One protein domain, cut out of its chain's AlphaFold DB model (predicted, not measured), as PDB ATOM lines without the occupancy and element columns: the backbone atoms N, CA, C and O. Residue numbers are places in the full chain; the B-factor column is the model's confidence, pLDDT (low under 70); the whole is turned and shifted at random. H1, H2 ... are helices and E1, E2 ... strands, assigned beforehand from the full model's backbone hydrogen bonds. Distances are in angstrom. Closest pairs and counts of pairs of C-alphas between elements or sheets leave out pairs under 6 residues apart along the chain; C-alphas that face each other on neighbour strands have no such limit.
ATOM      1  N   HIS A 716     383.693 430.668 304.800       92.06
ATOM      2  CA  HIS A 716     383.382 431.396 303.566       92.06
ATOM      3  C   HIS A 716     384.625 431.983 302.876       92.06
ATOM      4  O   HIS A 716     384.662 432.022 301.650       92.06
ATOM      5  N   GLU A 717     385.653 432.394 303.623       90.56
ATOM      6  CA  GLU A 717     386.961 432.798 303.080       90.56
ATOM      7  C   GLU A 717     387.617 431.628 302.330       90.56
ATOM      8  O   GLU A 717     387.890 431.738 301.136       90.56
ATOM      9  N   ASN A 718     387.743 430.461 302.971       91.56
ATOM     10  CA  ASN A 718     388.222 429.246 302.311       91.56
ATOM     11  C   ASN A 718     387.326 428.833 301.131       91.56
ATOM     12  O   ASN A 718     387.844 428.440 300.095       91.56
ATOM     13  N   GLN A 719     385.999 428.950 301.243       93.31
ATOM     14  CA  GLN A 719     385.059 428.608 300.170       93.31
ATOM     15  C   GLN A 719     385.195 429.542 298.956       93.31
ATOM     16  O   GLN A 719     385.013 429.087 297.829       93.31
ATOM     17  N   LYS A 720     385.536 430.824 299.159       92.88
ATOM     18  CA  LYS A 720     385.897 431.737 298.062       92.88
ATOM     19  C   LYS A 720     387.164 431.262 297.357       92.88
ATOM     20  O   LYS A 720     387.136 431.142 296.139       92.88
ATOM     21  N   VAL A 721     388.221 430.929 298.105       90.94
ATOM     22  CA  VAL A 721     389.473 430.426 297.512       90.94
ATOM     23  C   VAL A 721     389.242 429.093 296.790       90.94
ATOM     24  O   VAL A 721     389.663 428.957 295.654       90.94
ATOM     25  N   VAL A 722     388.507 428.137 297.371       93.25
ATOM     26  CA  VAL A 722     388.196 426.842 296.725       93.25
ATOM     27  C   VAL A 722     387.482 427.011 295.377       93.25
ATOM     28  O   VAL A 722     387.722 426.225 294.470       93.25
ATOM     29  N   ARG A 723     386.652 428.049 295.204       94.12
ATOM     30  CA  ARG A 723     385.987 428.345 293.920       94.12
ATOM     31  C   ARG A 723     386.923 428.887 292.832       94.12
ATOM     32  O   ARG A 723     386.502 428.932 291.684       94.12
ATOM     33  N   THR A 724     388.142 429.310 293.173       92.38
ATOM     34  CA  THR A 724     389.156 429.785 292.210       92.38
ATOM     35  C   THR A 724     390.234 428.741 291.902       92.38
ATOM     36  O   THR A 724     391.187 429.047 291.193       92.38
ATOM     37  N   LEU A 725     390.119 427.532 292.460       92.19
ATOM     38  CA  LEU A 725     391.043 426.421 292.229       92.19
ATOM     39  C   LEU A 725     390.559 425.544 291.075       92.19
ATOM     40  O   LEU A 725     389.353 425.345 290.904       92.19
ATOM     41  N   ALA A 726     391.492 424.942 290.338       92.62
ATOM     42  CA  ALA A 726     391.162 423.827 289.458       92.62
ATOM     43  C   ALA A 726     390.704 422.591 290.281       92.62
ATOM     44  O   ALA A 726     391.132 422.432 291.426       92.62
ATOM     45  N   PRO A 727     389.873 421.673 289.739       91.31
ATOM     46  CA  PRO A 727     389.300 420.551 290.505       91.31
ATOM     47  C   PRO A 727     390.309 419.564 291.124       91.31
ATOM     48  O   PRO A 727     389.946 418.757 291.979       91.31
ATOM     49  N   ASN A 728     391.564 419.603 290.676       89.44
ATOM     50  CA  ASN A 728     392.696 418.804 291.147       89.44
ATOM     51  C   ASN A 728     393.592 419.534 292.173       89.44
ATOM     52  O   ASN A 728     394.386 418.883 292.857       89.44
ATOM     53  N   GLU A 729     393.482 420.858 292.295       90.88
ATOM     54  CA  GLU A 729     394.244 421.654 293.258       90.88
ATOM     55  C   GLU A 729     393.701 421.490 294.687       90.88
ATOM     56  O   GLU A 729     392.504 421.317 294.925       90.88
ATOM     57  N   LYS A 730     394.595 421.571 295.677       93.25
ATOM     58  CA  LYS A 730     394.259 421.441 297.104       93.25
ATOM     59  C   LYS A 730     394.754 422.657 297.874       93.25
ATOM     60  O   LYS A 730     395.788 423.230 297.538       93.25
ATOM     61  N   LEU A 731     394.038 423.019 298.938       96.25
ATOM     62  CA  LEU A 731     394.488 424.043 299.880       96.25
ATOM     63  C   LEU A 731     395.236 423.429 301.050       96.25
ATOM     64  O   LEU A 731     394.763 422.487 301.686       96.25
ATOM     65  N   LEU A 732     396.356 424.056 301.387       96.38
ATOM     66  CA  LEU A 732     397.069 423.829 302.637       96.38
ATOM     67  C   LEU A 732     396.848 425.002 303.595       96.38
ATOM     68  O   LEU A 732     396.271 426.030 303.234       96.38
ATOM     69  N   LYS A 733     397.282 424.832 304.845       97.31
ATOM     70  CA  LYS A 733     397.356 425.923 305.820       97.31
ATOM     71  C   LYS A 733     398.750 426.535 305.745       97.31
ATOM     72  O   LYS A 733     399.731 425.807 305.849       97.31
ATOM     73  N   CYS A 734     398.833 427.854 305.626       97.75
ATOM     74  CA  CYS A 734     400.097 428.571 305.758       97.75
ATOM     75  C   CYS A 734     400.664 428.357 307.172       97.75
ATOM     76  O   CYS A 734     399.951 428.660 308.135       97.75
ATOM     77  N   PRO A 735     401.920 427.907 307.340       97.38
ATOM     78  CA  PRO A 735     402.489 427.671 308.667       97.38
ATOM     79  C   PRO A 735     402.732 428.979 309.441       97.38
ATOM     80  O   PRO A 735     402.643 428.970 310.662       97.38
ATOM     81  N   ARG A 736     402.940 430.119 308.755       97.06
ATOM     82  CA  ARG A 736     403.118 431.434 309.404       97.06
ATOM     83  C   ARG A 736     401.812 432.033 309.951       97.06
ATOM     84  O   ARG A 736     401.831 432.645 311.009       97.06
ATOM     85  N   CYS A 737     400.674 431.886 309.256       96.69
ATOM     86  CA  CYS A 737     399.436 432.612 309.615       96.69
ATOM     87  C   CYS A 737     398.135 431.783 309.610       96.69
ATOM     88  O   CYS A 737     397.048 432.335 309.786       96.69
ATOM     89  N   ASN A 738     398.196 430.467 309.374       95.50
ATOM     90  CA  ASN A 738     397.048 429.547 309.343       95.50
ATOM     91  C   ASN A 738     395.893 429.926 308.381       95.50
ATOM     92  O   ASN A 738     394.788 429.381 308.500       95.50
ATOM     93  N   LYS A 739     396.114 430.840 307.426       96.25
ATOM     94  CA  LYS A 739     395.215 431.086 306.282       96.25
ATOM     95  C   LYS A 739     395.389 429.985 305.231       96.25
ATOM     96  O   LYS A 739     396.298 429.160 305.349       96.25
ATOM     97  N   SER A 740     394.518 429.951 304.228       97.00
ATOM     98  CA  SER A 740     394.658 429.042 303.089       97.00
ATOM     99  C   SER A 740     395.940 429.326 302.290       97.00
ATOM    100  O   SER A 740     396.566 430.386 302.396       97.00
ATOM    101  N   SER A 741     396.390 428.336 301.528       97.31
ATOM    102  CA  SER A 741     397.537 428.442 300.626       97.31
ATOM    103  C   SER A 741     397.296 427.580 299.396       97.31
ATOM    104  O   SER A 741     396.882 426.429 299.546       97.31
ATOM    105  N   ARG A 742     397.521 428.145 298.207       96.44
ATOM    106  CA  ARG A 742     397.368 427.455 296.919       96.44
ATOM    107  C   ARG A 742     398.649 426.686 296.621       96.44
ATOM    108  O   ARG A 742     399.724 427.265 296.742       96.44
ATOM    109  N   ILE A 743     398.536 425.407 296.266       95.94
ATOM    110  CA  ILE A 743     399.673 424.607 295.790       95.94
ATOM    111  C   ILE A 743     399.905 424.923 294.309       95.94
ATOM    112  O   ILE A 743     398.968 424.868 293.517       95.94
ATOM    113  N   TYR A 744     401.154 425.196 293.948       93.75
ATOM    114  CA  TYR A 744     401.633 425.311 292.579       93.75
ATOM    115  C   TYR A 744     402.527 424.115 292.246       93.75
ATOM    116  O   TYR A 744     403.608 423.938 292.817       93.75
ATOM    117  N   ASN A 745     402.082 423.311 291.284       90.06
ATOM    118  CA  ASN A 745     402.904 422.282 290.661       90.06
ATOM    119  C   ASN A 745     403.754 422.962 289.587       90.06
ATOM    120  O   ASN A 745     403.232 423.336 288.538       90.06
ATOM    121  N   ALA A 746     405.051 423.137 289.836       78.88
ATOM    122  CA  ALA A 746     405.919 423.880 288.922       78.88
ATOM    123  C   ALA A 746     406.040 423.235 287.516       78.88
ATOM    124  O   ALA A 746     406.245 423.960 286.545       78.88
ATOM    125  N   LEU A 747     405.763 421.928 287.383       74.38
ATOM    126  CA  LEU A 747     405.602 421.225 286.098       74.38
ATOM    127  C   LEU A 747     404.541 421.868 285.186       74.38
ATOM    128  O   LEU A 747     404.692 421.869 283.969       74.38
ATOM    129  N   THR A 748     403.463 422.415 285.757       63.00
ATOM    130  CA  THR A 748     402.336 422.986 284.997       63.00
ATOM    131  C   THR A 748     402.624 424.404 284.493       63.00
ATOM    132  O   THR A 748     401.925 424.889 283.617       63.00
ATOM    133  N   LEU A 749     403.657 425.082 285.006       61.91
ATOM    134  CA  LEU A 749     404.009 426.442 284.573       61.91
ATOM    135  C   LEU A 749     404.952 426.473 283.357       61.91
ATOM    136  O   LEU A 749     405.147 427.532 282.768       61.91
ATOM    137  N   GLN A 750     405.542 425.334 282.971       57.62
ATOM    138  CA  GLN A 750     406.482 425.258 281.843       57.62
ATOM    139  C   GLN A 750     405.813 424.932 280.497       57.62
ATOM    140  O   GLN A 750     406.361 425.279 279.452       57.62
ATOM    141  N   THR A 751     404.627 424.311 280.491       56.06
ATOM    142  CA  THR A 751     403.914 423.940 279.253       56.06
ATOM    143  C   THR A 751     403.412 425.147 278.466       56.06
ATOM    144  O   THR A 751     403.430 425.142 277.235       56.06
ATOM    145  N   THR A 853     410.665 419.574 289.659       74.88
ATOM    146  CA  THR A 853     410.330 420.975 289.881       74.88
ATOM    147  C   THR A 853     409.593 421.065 291.210       74.88
ATOM    148  O   THR A 853     408.421 420.683 291.310       74.88
ATOM    149  N   SER A 854     410.307 421.491 292.249       79.44
ATOM    150  CA  SER A 854     409.852 421.332 293.626       79.44
ATOM    151  C   SER A 854     408.559 422.113 293.830       79.44
ATOM    152  O   SER A 854     408.545 423.344 293.745       79.44
ATOM    153  N   GLN A 855     407.460 421.381 294.035       92.31
ATOM    154  CA  GLN A 855     406.136 421.979 294.197       92.31
ATOM    155  C   GLN A 855     406.143 422.832 295.471       92.31
ATOM    156  O   GLN A 855     406.847 422.538 296.444       92.31
ATOM    157  N   TYR A 856     405.369 423.908 295.474       96.31
ATOM    158  CA  TYR A 856     405.327 424.839 296.598       96.31
ATOM    159  C   TYR A 856     403.907 425.317 296.846       96.31
ATOM    160  O   TYR A 856     403.031 425.168 296.000       96.31
ATOM    161  N   ALA A 857     403.668 425.887 298.019       97.19
ATOM    162  CA  ALA A 857     402.407 426.523 298.348       97.19
ATOM    163  C   ALA A 857     402.628 427.997 298.690       97.19
ATOM    164  O   ALA A 857     403.580 428.344 299.386       97.19
ATOM    165  N   GLU A 858     401.740 428.860 298.207       97.69
ATOM    166  CA  GLU A 858     401.753 430.301 298.467       97.69
ATOM    167  C   GLU A 858     400.518 430.689 299.280       97.69
ATOM    168  O   GLU A 858     399.400 430.255 298.983       97.69
ATOM    169  N   CYS A 859     400.694 431.486 300.334       97.88
ATOM    170  CA  CYS A 859     399.573 431.898 301.172       97.88
ATOM    171  C   CYS A 859     398.658 432.914 300.471       97.88
ATOM    172  O   CYS A 859     399.094 434.004 300.119       97.88
ATOM    173  N   SER A 860     397.353 432.618 300.408       96.06
ATOM    174  CA  SER A 860     396.322 433.515 299.854       96.06
ATOM    175  C   SER A 860     396.007 434.736 300.734       96.06
ATOM    176  O   SER A 860     395.136 435.543 300.409       96.06
ATOM    177  N   GLY A 861     396.677 434.882 301.880       95.75
ATOM    178  CA  GLY A 861     396.557 436.061 302.724       95.75
ATOM    179  C   GLY A 861     397.304 437.245 302.116       95.75
ATOM    180  O   GLY A 861     398.527 437.198 302.047       95.75
ATOM    181  N   LEU A 862     396.573 438.314 301.778       94.25
ATOM    182  CA  LEU A 862     397.085 439.548 301.151       94.25
ATOM    183  C   LEU A 862     398.378 440.102 301.781       94.25
ATOM    184  O   LEU A 862     399.276 440.516 301.065       94.25
ATOM    185  N   SER A 863     398.483 440.080 303.113       96.12
ATOM    186  CA  SER A 863     399.648 440.562 303.873       96.12
ATOM    187  C   SER A 863     400.706 439.494 304.185       96.12
ATOM    188  O   SER A 863     401.661 439.770 304.901       96.12
ATOM    189  N   CYS A 864     400.515 438.255 303.726       97.12
ATOM    190  CA  CYS A 864     401.385 437.126 304.044       97.12
ATOM    191  C   CYS A 864     402.296 436.762 302.869       97.12
ATOM    192  O   CYS A 864     403.498 436.632 303.071       97.12
ATOM    193  N   GLY A 865     401.729 436.546 301.670       96.50
ATOM    194  CA  GLY A 865     402.465 436.203 300.435       96.50
ATOM    195  C   GLY A 865     403.390 434.975 300.514       96.50
ATOM    196  O   GLY A 865     404.159 434.707 299.597       96.50
ATOM    197  N   TYR A 866     403.374 434.246 301.632       98.06
ATOM    198  CA  TYR A 866     404.480 433.377 302.003       98.06
ATOM    199  C   TYR A 866     404.509 432.096 301.170       98.06
ATOM    200  O   TYR A 866     403.543 431.326 301.189       98.06
ATOM    201  N   ARG A 867     405.639 431.872 300.490       97.94
ATOM    202  CA  ARG A 867     405.950 430.669 299.712       97.94
ATOM    203  C   ARG A 867     406.713 429.665 300.571       97.94
ATOM    204  O   ARG A 867     407.793 429.969 301.069       97.94
ATOM    205  N   PHE A 868     406.163 428.465 300.705       97.44
ATOM    206  CA  PHE A 868     406.754 427.355 301.451       97.44
ATOM    207  C   PHE A 868     406.760 426.074 300.623       97.44
ATOM    208  O   PHE A 868     405.860 425.844 299.813       97.44
ATOM    209  N   CYS A 869     407.751 425.211 300.837       96.88
ATOM    210  CA  CYS A 869     407.681 423.852 300.307       96.88
ATOM    211  C   CYS A 869     406.563 423.098 301.047       96.88
ATOM    212  O   CYS A 869     406.504 423.097 302.276       96.88
ATOM    213  N   PHE A 870     405.651 422.470 300.304       94.81
ATOM    214  CA  PHE A 870     404.460 421.836 300.883       94.81
ATOM    215  C   PHE A 870     404.763 420.565 301.701       94.81
ATOM    216  O   PHE A 870     403.931 420.149 302.504       94.81
ATOM    217  N   GLU A 871     405.943 419.966 301.508       94.81
ATOM    218  CA  GLU A 871     406.371 418.719 302.154       94.81
ATOM    219  C   GLU A 871     407.001 418.964 303.530       94.81
ATOM    220  O   GLU A 871     406.654 418.292 304.499       94.81
ATOM    221  N   CYS A 872     407.917 419.936 303.628       95.62
ATOM    222  CA  CYS A 872     408.609 420.278 304.875       95.62
ATOM    223  C   CYS A 872     407.984 421.457 305.634       95.62
ATOM    224  O   CYS A 872     408.272 421.633 306.815       95.62
ATOM    225  N   LEU A 873     407.130 422.253 304.978       96.06
ATOM    226  CA  LEU A 873     406.515 423.487 305.489       96.06
ATOM    227  C   LEU A 873     407.512 424.616 305.846       96.06
ATOM    228  O   LEU A 873     407.107 425.653 306.375       96.06
ATOM    229  N   CYS A 874     408.794 424.454 305.506       96.12
ATOM    230  CA  CYS A 874     409.821 425.498 305.566       96.12
ATOM    231  C   CYS A 874     409.716 426.462 304.369       96.12
ATOM    232  O   CYS A 874     408.960 426.211 303.426       96.12
ATOM    233  N   ASP A 875     410.485 427.554 304.393       97.00
ATOM    234  CA  ASP A 875     410.570 428.532 303.298       97.00
ATOM    235  C   ASP A 875     410.847 427.837 301.955       97.00
ATOM    236  O   ASP A 875     411.526 426.815 301.914       97.00
ATOM    237  N   TYR A 876     410.299 428.345 300.851       97.25
ATOM    238  CA  TYR A 876     410.444 427.689 299.547       97.25
ATOM    239  C   TYR A 876     411.918 427.541 299.123       97.25
ATOM    240  O   TYR A 876     412.695 428.490 299.204       97.25
ATOM    241  N   HIS A 877     412.287 426.348 298.647       94.12
ATOM    242  CA  HIS A 877     413.627 426.025 298.157       94.12
ATOM    243  C   HIS A 877     413.614 425.951 296.610       94.12
ATOM    244  O   HIS A 877     413.271 424.904 296.057       94.12
ATOM    245  N   PRO A 878     413.920 427.037 295.874       93.50
ATOM    246  CA  PRO A 878     413.967 426.997 294.412       93.50
ATOM    247  C   PRO A 878     415.151 426.149 293.920       93.50
ATOM    248  O   PRO A 878     416.266 426.280 294.416       93.50
ATOM    249  N   GLY A 879     414.915 425.282 292.934       89.81
ATOM    250  CA  GLY A 879     415.955 424.488 292.257       89.81
ATOM    251  C   GLY A 879     416.573 423.331 293.058       89.81
ATOM    252  O   GLY A 879     417.181 422.450 292.458       89.81
ATOM    253  N   THR A 880     416.400 423.274 294.381       90.44
ATOM    254  CA  THR A 880     416.932 422.196 295.233       90.44
ATOM    255  C   THR A 880     415.823 421.277 295.736       90.44
ATOM    256  O   THR A 880     414.846 421.766 296.307       90.44
ATOM    257  N   LYS A 881     416.008 419.956 295.617       89.75
ATOM    258  CA  LYS A 881     415.073 418.961 296.166       89.75
ATOM    259  C   LYS A 881     414.846 419.170 297.668       89.75
ATOM    260  O   LYS A 881     415.742 419.576 298.410       89.75
ATOM    261  N   CYS A 882     413.634 418.871 298.131       93.06
ATOM    262  CA  CYS A 882     413.281 418.948 299.544       93.06
ATOM    263  C   CYS A 882     414.126 417.965 300.374       93.06
ATOM    264  O   CYS A 882     414.104 416.760 300.136       93.06
ATOM    265  N   LYS A 883     414.817 418.454 301.414       87.06
ATOM    266  CA  LYS A 883     415.688 417.630 302.282       87.06
ATOM    267  C   LYS A 883     414.953 416.564 303.112       87.06
ATOM    268  O   LYS A 883     415.603 415.737 303.740       87.06
ATOM    269  N   LEU A 884     413.617 416.586 303.150       85.38
ATOM    270  CA  LEU A 884     412.812 415.496 303.722       85.38
ATOM    271  C   LEU A 884     412.442 414.418 302.690       85.38
ATOM    272  O   LEU A 884     411.998 413.341 303.085       85.38
ATOM    273  N   TYR A 885     412.602 414.717 301.397       75.75
ATOM    274  CA  TYR A 885     412.257 413.845 300.274       75.75
ATOM    275  C   TYR A 885     413.479 413.267 299.552       75.75
ATOM    276  O   TYR A 885     413.329 412.343 298.759       75.75
TER     277      TYR A 885
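This is residues 716 to 751 and 853 to 885 of the 924 residues of the protein "Hypothetical protein" of Hermetia illucens (UniProt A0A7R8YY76). With little regular structure, this is a small curled sheet of two hairpins side by side, E1 with E2 and E3 with E4, grazed by H1. The 69 printed residues run H1, E1, E2, H2, E3, E4; the antiparallel sheet has the order E1, E2, E3, E4. The class is mixed, with 26 residues in named elements. It is compact, with a radius of gyration of the C-alphas of 12.1 A and spans of 35 by 29 by 18 A.

H1, residues 716 to 722, has every O i to N i+4 pair within hydrogen-bond range. E1, residues 731 to 733, and E2, residues 740 to 744, have N 732 and O 741 at 3.0 A. H1 only grazes the sheet; its closest C-alphas to E2 are Asn 718 and Ser 740, 6.5 A. H2, residues 746 to 749, too short for such pairs, is not on the sheet. E3, residues 856 to 859, has N 742 and O 858 at 2.9 A with E2. E4, residues 867 to 869, has N 868 and O 857 at 2.9 A with E3.

H1 begins at C-alpha 716 (383.382, 431.396, 303.566); E2 spans 13.2 A; E4 ends at C-alpha 869 (407.681, 423.852, 300.307).

Residues 752 to 852 are not printed; C-alphas 751 and 853 are 12.8 A apart. Of the links printed whole, none is long. Residues 748 to 751 have pLDDT under 70.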